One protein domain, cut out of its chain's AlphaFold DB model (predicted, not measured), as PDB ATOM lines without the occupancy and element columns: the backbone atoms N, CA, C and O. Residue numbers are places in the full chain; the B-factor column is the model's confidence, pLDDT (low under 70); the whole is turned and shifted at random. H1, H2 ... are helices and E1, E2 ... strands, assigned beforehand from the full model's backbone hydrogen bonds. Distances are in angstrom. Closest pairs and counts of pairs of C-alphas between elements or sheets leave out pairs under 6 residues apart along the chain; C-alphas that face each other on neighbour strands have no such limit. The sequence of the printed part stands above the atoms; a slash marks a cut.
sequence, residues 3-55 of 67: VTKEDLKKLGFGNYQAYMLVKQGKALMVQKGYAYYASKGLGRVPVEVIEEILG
ATOM      1  N   VAL A   3     168.260 122.510  94.608       92.62
ATOM      2  CA  VAL A   3     169.342 121.541  94.750       92.62
ATOM      3  C   VAL A   3     168.815 120.204  95.205       92.62
ATOM      4  O   VAL A   3     167.899 120.100  96.030       92.62
ATOM      5  N   THR A   4     169.416 119.166  94.653       94.56
ATOM      6  CA  THR A   4     169.196 117.777  95.013       94.56
ATOM      7  C   THR A   4     170.401 117.229  95.761       94.56
ATOM      8  O   THR A   4     171.475 117.827  95.825       94.56
ATOM      9  N   LYS A   5     170.240 116.024  96.302       94.25
ATOM     10  CA  LYS A   5     171.347 115.266  96.886       94.25
ATOM     11  C   LYS A   5     172.506 115.075  95.896       94.25
ATOM     12  O   LYS A   5     173.657 115.083  96.315       94.25
ATOM     13  N   GLU A   6     172.212 114.865  94.615       92.94
ATOM     14  CA  GLU A   6     173.247 114.632  93.605       92.94
ATOM     15  C   GLU A   6     174.030 115.910  93.295       92.94
ATOM     16  O   GLU A   6     175.247 115.846  93.174       92.94
ATOM     17  N   ASP A   7     173.377 117.074  93.291       92.25
ATOM     18  CA  ASP A   7     174.061 118.361  93.101       92.25
ATOM     19  C   ASP A   7     175.037 118.637  94.248       92.25
ATOM     20  O   ASP A   7     176.194 118.981  94.024       92.25
ATOM     21  N   LEU A   8     174.618 118.362  95.488       92.50
ATOM     22  CA  LEU A   8     175.503 118.457  96.653       92.50
ATOM     23  C   LEU A   8     176.672 117.463  96.564       92.50
ATOM     24  O   LEU A   8     177.795 117.788  96.932       92.50
ATOM     25  N   LYS A   9     176.453 116.253  96.040       93.69
ATOM     26  CA  LYS A   9     177.564 115.314  95.816       93.69
ATOM     27  C   LYS A   9     178.563 115.846  94.791       93.69
ATOM     28  O   LYS A   9     179.760 115.661  94.986       93.69
ATOM     29  N   LYS A  10     178.096 116.513  93.730       91.44
ATOM     30  CA  LYS A  10     178.980 117.145  92.740       91.44
ATOM     31  C   LYS A  10     179.793 118.299  93.335       91.44
ATOM     32  O   LYS A  10     180.936 118.474  92.943       91.44
ATOM     33  N   LEU A  11     179.253 119.002  94.334       89.38
ATOM     34  CA  LEU A  11     179.992 119.997  95.126       89.38
ATOM     35  C   LEU A  11     181.035 119.396  96.091       89.38
ATOM     36  O   LEU A  11     181.705 120.132  96.808       89.38
ATOM     37  N   GLY A  12     181.167 118.068  96.156       91.00
ATOM     38  CA  GLY A  12     182.145 117.393  97.013       91.00
ATOM     39  C   GLY A  12     181.607 116.937  98.371       91.00
ATOM     40  O   GLY A  12     182.364 116.382  99.168       91.00
ATOM     41  N   PHE A  13     180.307 117.095  98.652       92.81
ATOM     42  CA  PHE A  13     179.720 116.542  99.874       92.81
ATOM     43  C   PHE A  13     179.636 115.010  99.807       92.81
ATOM     44  O   PHE A  13     179.197 114.420  98.815       92.81
ATOM     45  N   GLY A  14     179.974 114.339 100.910       95.44
ATOM     46  CA  GLY A  14     179.816 112.890 101.017       95.44
ATOM     47  C   GLY A  14     178.351 112.451 100.883       95.44
ATOM     48  O   GLY A  14     177.426 113.191 101.217       95.44
ATOM     49  N   ASN A  15     178.114 111.203 100.465       95.25
ATOM     50  CA  ASN A  15     176.766 110.656 100.233       95.25
ATOM     51  C   ASN A  15     175.805 110.860 101.428       95.25
ATOM     52  O   ASN A  15     174.641 111.228 101.247       95.25
ATOM     53  N   TYR A  16     176.301 110.641 102.652       96.06
ATOM     54  CA  TYR A  16     175.535 110.851 103.883       96.06
ATOM     55  C   TYR A  16     175.322 112.340 104.194       96.06
ATOM     56  O   TYR A  16     174.208 112.728 104.537       96.06
ATOM     57  N   GLN A  17     176.350 113.177 104.020       95.25
ATOM     58  CA  GLN A  17     176.260 114.626 104.241       95.25
ATOM     59  C   GLN A  17     175.239 115.266 103.298       95.25
ATOM     60  O   GLN A  17     174.331 115.949 103.760       95.25
ATOM     61  N   ALA A  18     175.311 114.962 102.001       95.62
ATOM     62  CA  ALA A  18     174.362 115.443 101.004       95.62
ATOM     63  C   ALA A  18     172.917 115.025 101.332       95.62
ATOM     64  O   ALA A  18     171.990 115.832 101.259       95.62
ATOM     65  N   TYR A  19     172.711 113.770 101.750       95.31
ATOM     66  CA  TYR A  19     171.396 113.300 102.191       95.31
ATOM     67  C   TYR A  19     170.890 114.063 103.424       95.31
ATOM     68  O   TYR A  19     169.731 114.484 103.463       95.31
ATOM     69  N   MET A  20     171.754 114.249 104.424       96.06
ATOM     70  CA  MET A  20     171.405 114.951 105.656       96.06
ATOM     71  C   MET A  20     171.089 116.423 105.408       96.06
ATOM     72  O   MET A  20     170.111 116.910 105.963       96.06
ATOM     73  N   LEU A  21     171.829 117.097 104.527       95.56
ATOM     74  CA  LEU A  21     171.572 118.484 104.138       95.56
ATOM     75  C   LEU A  21     170.189 118.650 103.499       95.56
ATOM     76  O   LEU A  21     169.406 119.482 103.947       95.56
ATOM     77  N   VAL A  22     169.824 117.803 102.531       95.19
ATOM     78  CA  VAL A  22     168.474 117.843 101.932       95.19
ATOM     79  C   VAL A  22     167.396 117.564 102.983       95.19
ATOM     80  O   VAL A  22     166.349 118.214 102.996       95.19
ATOM     81  N   LYS A  23     167.639 116.613 103.893       95.38
ATOM     82  CA  LYS A  23     166.699 116.279 104.971       95.38
ATOM     83  C   LYS A  23     166.507 117.443 105.949       95.38
ATOM     84  O   LYS A  23     165.370 117.740 106.310       95.38
ATOM     85  N   GLN A  24     167.591 118.097 106.359       96.06
ATOM     86  CA  GLN A  24     167.554 119.274 107.226       96.06
ATOM     87  C   GLN A  24     166.882 120.451 106.516       96.06
ATOM     88  O   GLN A  24     166.008 121.085 107.099       96.06
ATOM     89  N   GLY A  25     167.183 120.673 105.233       96.38
ATOM     90  CA  GLY A  25     166.560 121.734 104.443       96.38
ATOM     91  C   GLY A  25     165.050 121.570 104.324       96.38
ATOM     92  O   GLY A  25     164.297 122.524 104.503       96.38
ATOM     93  N   LYS A  26     164.571 120.339 104.126       95.88
ATOM     94  CA  LYS A  26     163.133 120.056 104.174       95.88
ATOM     95  C   LYS A  26     162.519 120.386 105.524       95.88
ATOM     96  O   LYS A  26     161.458 120.998 105.567       95.88
ATOM     97  N   ALA A  27     163.161 119.956 106.610       96.06
ATOM     98  CA  ALA A  27     162.663 120.205 107.955       96.06
ATOM     99  C   ALA A  27     162.571 121.713 108.240       96.06
ATOM    100  O   ALA A  27     161.543 122.174 108.729       96.06
ATOM    101  N   LEU A  28     163.588 122.480 107.835       96.38
ATOM    102  CA  LEU A  28     163.605 123.938 107.938       96.38
ATOM    103  C   LEU A  28     162.477 124.580 107.115       96.38
ATOM    104  O   LEU A  28     161.769 125.453 107.609       96.38
ATOM    105  N   MET A  29     162.235 124.114 105.887       96.12
ATOM    106  CA  MET A  29     161.121 124.610 105.071       96.12
ATOM    107  C   MET A  29     159.754 124.310 105.691       96.12
ATOM    108  O   MET A  29     158.873 125.168 105.683       96.12
ATOM    109  N   VAL A  30     159.570 123.124 106.276       96.19
ATOM    110  CA  VAL A  30     158.342 122.798 107.015       96.19
ATOM    111  C   VAL A  30     158.183 123.713 108.231       96.19
ATOM    112  O   VAL A  30     157.094 124.236 108.450       96.19
ATOM    113  N   GLN A  31     159.263 123.973 108.974       95.88
ATOM    114  CA  GLN A  31     159.261 124.898 110.113       95.88
ATOM    115  C   GLN A  31     158.895 126.333 109.701       95.88
ATOM    116  O   GLN A  31     158.195 127.021 110.437       95.88
ATOM    117  N   LYS A  32     159.303 126.763 108.503       95.44
ATOM    118  CA  LYS A  32     158.928 128.058 107.909       95.44
ATOM    119  C   LYS A  32     157.475 128.119 107.403       95.44
ATOM    120  O   LYS A  32     157.061 129.152 106.891       95.44
ATOM    121  N   GLY A  33     156.701 127.039 107.537       96.44
ATOM    122  CA  GLY A  33     155.290 126.970 107.138       96.44
ATOM    123  C   GLY A  33     155.043 126.341 105.763       96.44
ATOM    124  O   GLY A  33     153.894 126.226 105.334       96.44
ATOM    125  N   TYR A  34     156.082 125.872 105.066       95.38
ATOM    126  CA  TYR A  34     155.940 125.246 103.750       95.38
ATOM    127  C   TYR A  34     155.665 123.741 103.868       95.38
ATOM    128  O   TYR A  34     156.554 122.902 103.685       95.38
ATOM    129  N   ALA A  35     154.402 123.377 104.109       94.19
ATOM    130  CA  ALA A  35     153.960 121.982 104.265       94.19
ATOM    131  C   ALA A  35     154.314 121.065 103.071       94.19
ATOM    132  O   ALA A  35     154.480 119.858 103.242       94.19
ATOM    133  N   TYR A  36     154.504 121.631 101.873       93.44
ATOM    134  CA  TYR A  36     154.936 120.913 100.667       93.44
ATOM    135  C   TYR A  36     156.209 120.062 100.875       93.44
ATOM    136  O   TYR A  36     156.328 118.954 100.337       93.44
ATOM    137  N   TYR A  37     157.140 120.535 101.710       94.50
ATOM    138  CA  TYR A  37     158.422 119.868 101.963       94.50
ATOM    139  C   TYR A  37     158.339 118.693 102.944       94.50
ATOM    140  O   TYR A  37     159.297 117.926 103.051       94.50
ATOM    141  N   ALA A  38     157.190 118.485 103.597       92.94
ATOM    142  CA  ALA A  38     156.953 117.318 104.450       92.94
ATOM    143  C   ALA A  38     156.825 116.010 103.641       92.94
ATOM    144  O   ALA A  38     156.901 114.912 104.196       92.94
ATOM    145  N   SER A  39     156.643 116.101 102.319       92.38
ATOM    146  CA  SER A  39     156.481 114.936 101.452       92.38
ATOM    147  C   SER A  39     157.772 114.108 101.314       92.38
ATOM    148  O   SER A  39     158.886 114.619 101.124       92.38
ATOM    149  N   LYS A  40     157.625 112.776 101.359       85.62
ATOM    150  CA  LYS A  40     158.747 111.830 101.206       85.62
ATOM    151  C   LYS A  40     159.310 111.786  99.777       85.62
ATOM    152  O   LYS A  40     160.492 111.506  99.621       85.62
ATOM    153  N   GLY A  41     158.503 112.106  98.762       86.62
ATOM    154  CA  GLY A  41     158.888 112.026  97.343       86.62
ATOM    155  C   GLY A  41     159.680 113.222  96.800       86.62
ATOM    156  O   GLY A  41     160.260 113.131  95.724       86.62
ATOM    157  N   LEU A  42     159.734 114.346  97.518       87.88
ATOM    158  CA  LEU A  42     160.392 115.554  97.016       87.88
ATOM    159  C   LEU A  42     161.913 115.493  97.223       87.88
ATOM    160  O   LEU A  42     162.388 115.759  98.309       87.88
ATOM    161  N   GLY A  43     162.721 115.158  96.226       89.94
ATOM    162  CA  GLY A  43     164.183 115.026  96.398       89.94
ATOM    163  C   GLY A  43     164.993 116.331  96.425       89.94
ATOM    164  O   GLY A  43     166.212 116.267  96.279       89.94
ATOM    165  N   ARG A  44     164.345 117.498  96.543       93.25
ATOM    166  CA  ARG A  44     164.964 118.811  96.295       93.25
ATOM    167  C   ARG A  44     164.552 119.881  97.297       93.25
ATOM    168  O   ARG A  44     163.434 119.842  97.812       93.25
ATOM    169  N   VAL A  45     165.433 120.851  97.515       95.12
ATOM    170  CA  VAL A  45     165.209 122.044  98.347       95.12
ATOM    171  C   VAL A  45     165.813 123.284  97.675       95.12
ATOM    172  O   VAL A  45     166.652 123.125  96.794       95.12
ATOM    173  N   PRO A  46     165.379 124.513  97.999       94.69
ATOM    174  CA  PRO A  46     166.026 125.721  97.488       94.69
ATOM    175  C   PRO A  46     167.488 125.818  97.949       94.69
ATOM    176  O   PRO A  46     167.795 125.416  99.072       94.69
ATOM    177  N   VAL A  47     168.367 126.378  97.109       93.88
ATOM    178  CA  VAL A  47     169.786 126.634  97.451       93.88
ATOM    179  C   VAL A  47     169.907 127.435  98.744       93.88
ATOM    180  O   VAL A  47     170.623 127.019  99.647       93.88
ATOM    181  N   GLU A  48     169.130 128.512  98.859       93.25
ATOM    182  CA  GLU A  48     169.131 129.438 100.001       93.25
ATOM    183  C   GLU A  48     168.970 128.714 101.344       93.25
ATOM    184  O   GLU A  48     169.572 129.082 102.344       93.25
ATOM    185  N   VAL A  49     168.187 127.634 101.362       95.31
ATOM    186  CA  VAL A  49     167.939 126.830 102.565       95.31
ATOM    187  C   VAL A  49     169.175 126.024 102.952       95.31
ATOM    188  O   VAL A  49     169.455 125.851 104.135       95.31
ATOM    189  N   ILE A  50     169.915 125.509 101.968       94.69
ATOM    190  CA  ILE A  50     171.179 124.817 102.224       94.69
ATOM    191  C   ILE A  50     172.252 125.815 102.663       94.69
ATOM    192  O   ILE A  50     172.988 125.521 103.602       94.69
ATOM    193  N   GLU A  51     172.314 126.991 102.042       94.12
ATOM    194  CA  GLU A  51     173.231 128.065 102.445       94.12
ATOM    195  C   GLU A  51     172.964 128.528 103.881       94.12
ATOM    196  O   GLU A  51     173.902 128.719 104.652       94.12
ATOM    197  N   GLU A  52     171.696 128.629 104.283       95.19
ATOM    198  CA  GLU A  52     171.297 128.953 105.656       95.19
ATOM    199  C   GLU A  52     171.726 127.879 106.663       95.19
ATOM    200  O   GLU A  52     172.178 128.210 107.756       95.19
ATOM    201  N   ILE A  53     171.642 126.596 106.294       94.06
ATOM    202  CA  ILE A  53     172.115 125.488 107.141       94.06
ATOM    203  C   ILE A  53     173.641 125.497 107.274       94.06
ATOM    204  O   ILE A  53     174.165 125.226 108.352       94.06
ATOM    205  N   LEU A  54     174.355 125.767 106.180       93.12
ATOM    206  CA  LEU A  54     175.817 125.755 106.160       93.12
ATOM    207  C   LEU A  54     176.437 127.052 106.700       93.12
ATOM    208  O   LEU A  54     177.602 127.047 107.086       93.12
ATOM    209  N   GLY A  55     175.687 128.156 106.708       93.75
ATOM    210  CA  GLY A  55     176.191 129.485 107.057       93.75
ATOM    211  C   GLY A  55     177.154 130.075 106.020       93.75
ATOM    212  O   GLY A  55     177.875 131.020 106.328       93.75
TER     213      GLY A  55
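What this domain is: This is residues 3 to 55 of the 67 residues of an uncharacterized protein of Streptococcus agalactiae LMG 14747 (UniProt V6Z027). One long helix, H2, is the backbone of this small domain, and three short helices pack on it: H1 near its first end, H3 near its last end, and H4 crosswise by its middle. The short strand E1 passes beside the middle of H2, and residues 3 to 4, just before H1, pair with it. The printed part has 53 residues, with four named helices and one named strand in the order H1, H2, H3, E1, H4, and the class is mostly helix. It is compact, with a radius of gyration of the C-alphas of 10.3 A, and spans 30 by 25 by 14 A.

How they stand to each other: H2, residues 15 to 31, is the hub and touches three other helices. With residues 15 to 22 alone it touches H1, residues 5 to 10; the closest C-alphas are those of Lys 5 and Ala 18, 5.1 A apart. H1 and H2 run opposite ways at a steep tilt of 48 degrees. With residues 26 to 30 alone H2 touches H3, residues 35 to 38; the closest C-alphas are those of Lys 26 and Tyr 37, 5.2 A apart. H4, residues 47 to 54, touches H2 and is about perpendicular to it, at 74 degrees; the closest C-alphas are those of Gly 25 and Val 49, 5.6 A apart. E1, residues 44 to 46, has its closest C-alpha to H2 at Val 45, 6.3 A from that of Gly 25. E1 pairs with no named strand, but its residues 44 to 45 make a short antiparallel pairing with residues 3 to 4. E1 and H4 meet only through their link. H1 and H3, H1 and H4, and H3 and H4 are apart. In H1, H2 and H4 every O i to N i+4 pair is within hydrogen-bond range; H3 is too short for such a pair, and its one O i to N i+3 pair is within range.

Where its parts are: H2 is 24.6 A from first to last C-alpha, from C-alpha 15 at (176.766, 110.656, 100.233) to C-alpha 31 at (159.261, 124.898, 110.113). H1 is 8.9 A long and begins with C-alpha 5 at (171.347, 115.266, 96.886). H3 is 5.5 A long and E1 7.1 A. H4 is 10.6 A long and ends with C-alpha 54 at (175.817, 125.755, 106.160).

The domain as a whole: The two C-alphas farthest apart are those of Gly 12 and Gly 33, 30.3 A. The C-alphas of the first and last printed residues, Val 3 and Gly 55, are 16.2 A apart. The printed part has no cut, and the links H1 to H2, H2 to H3, H3 to E1 and E1 to H4 are tight. The mean pLDDT of the printed part is 93.9, and no printed residue is under 70.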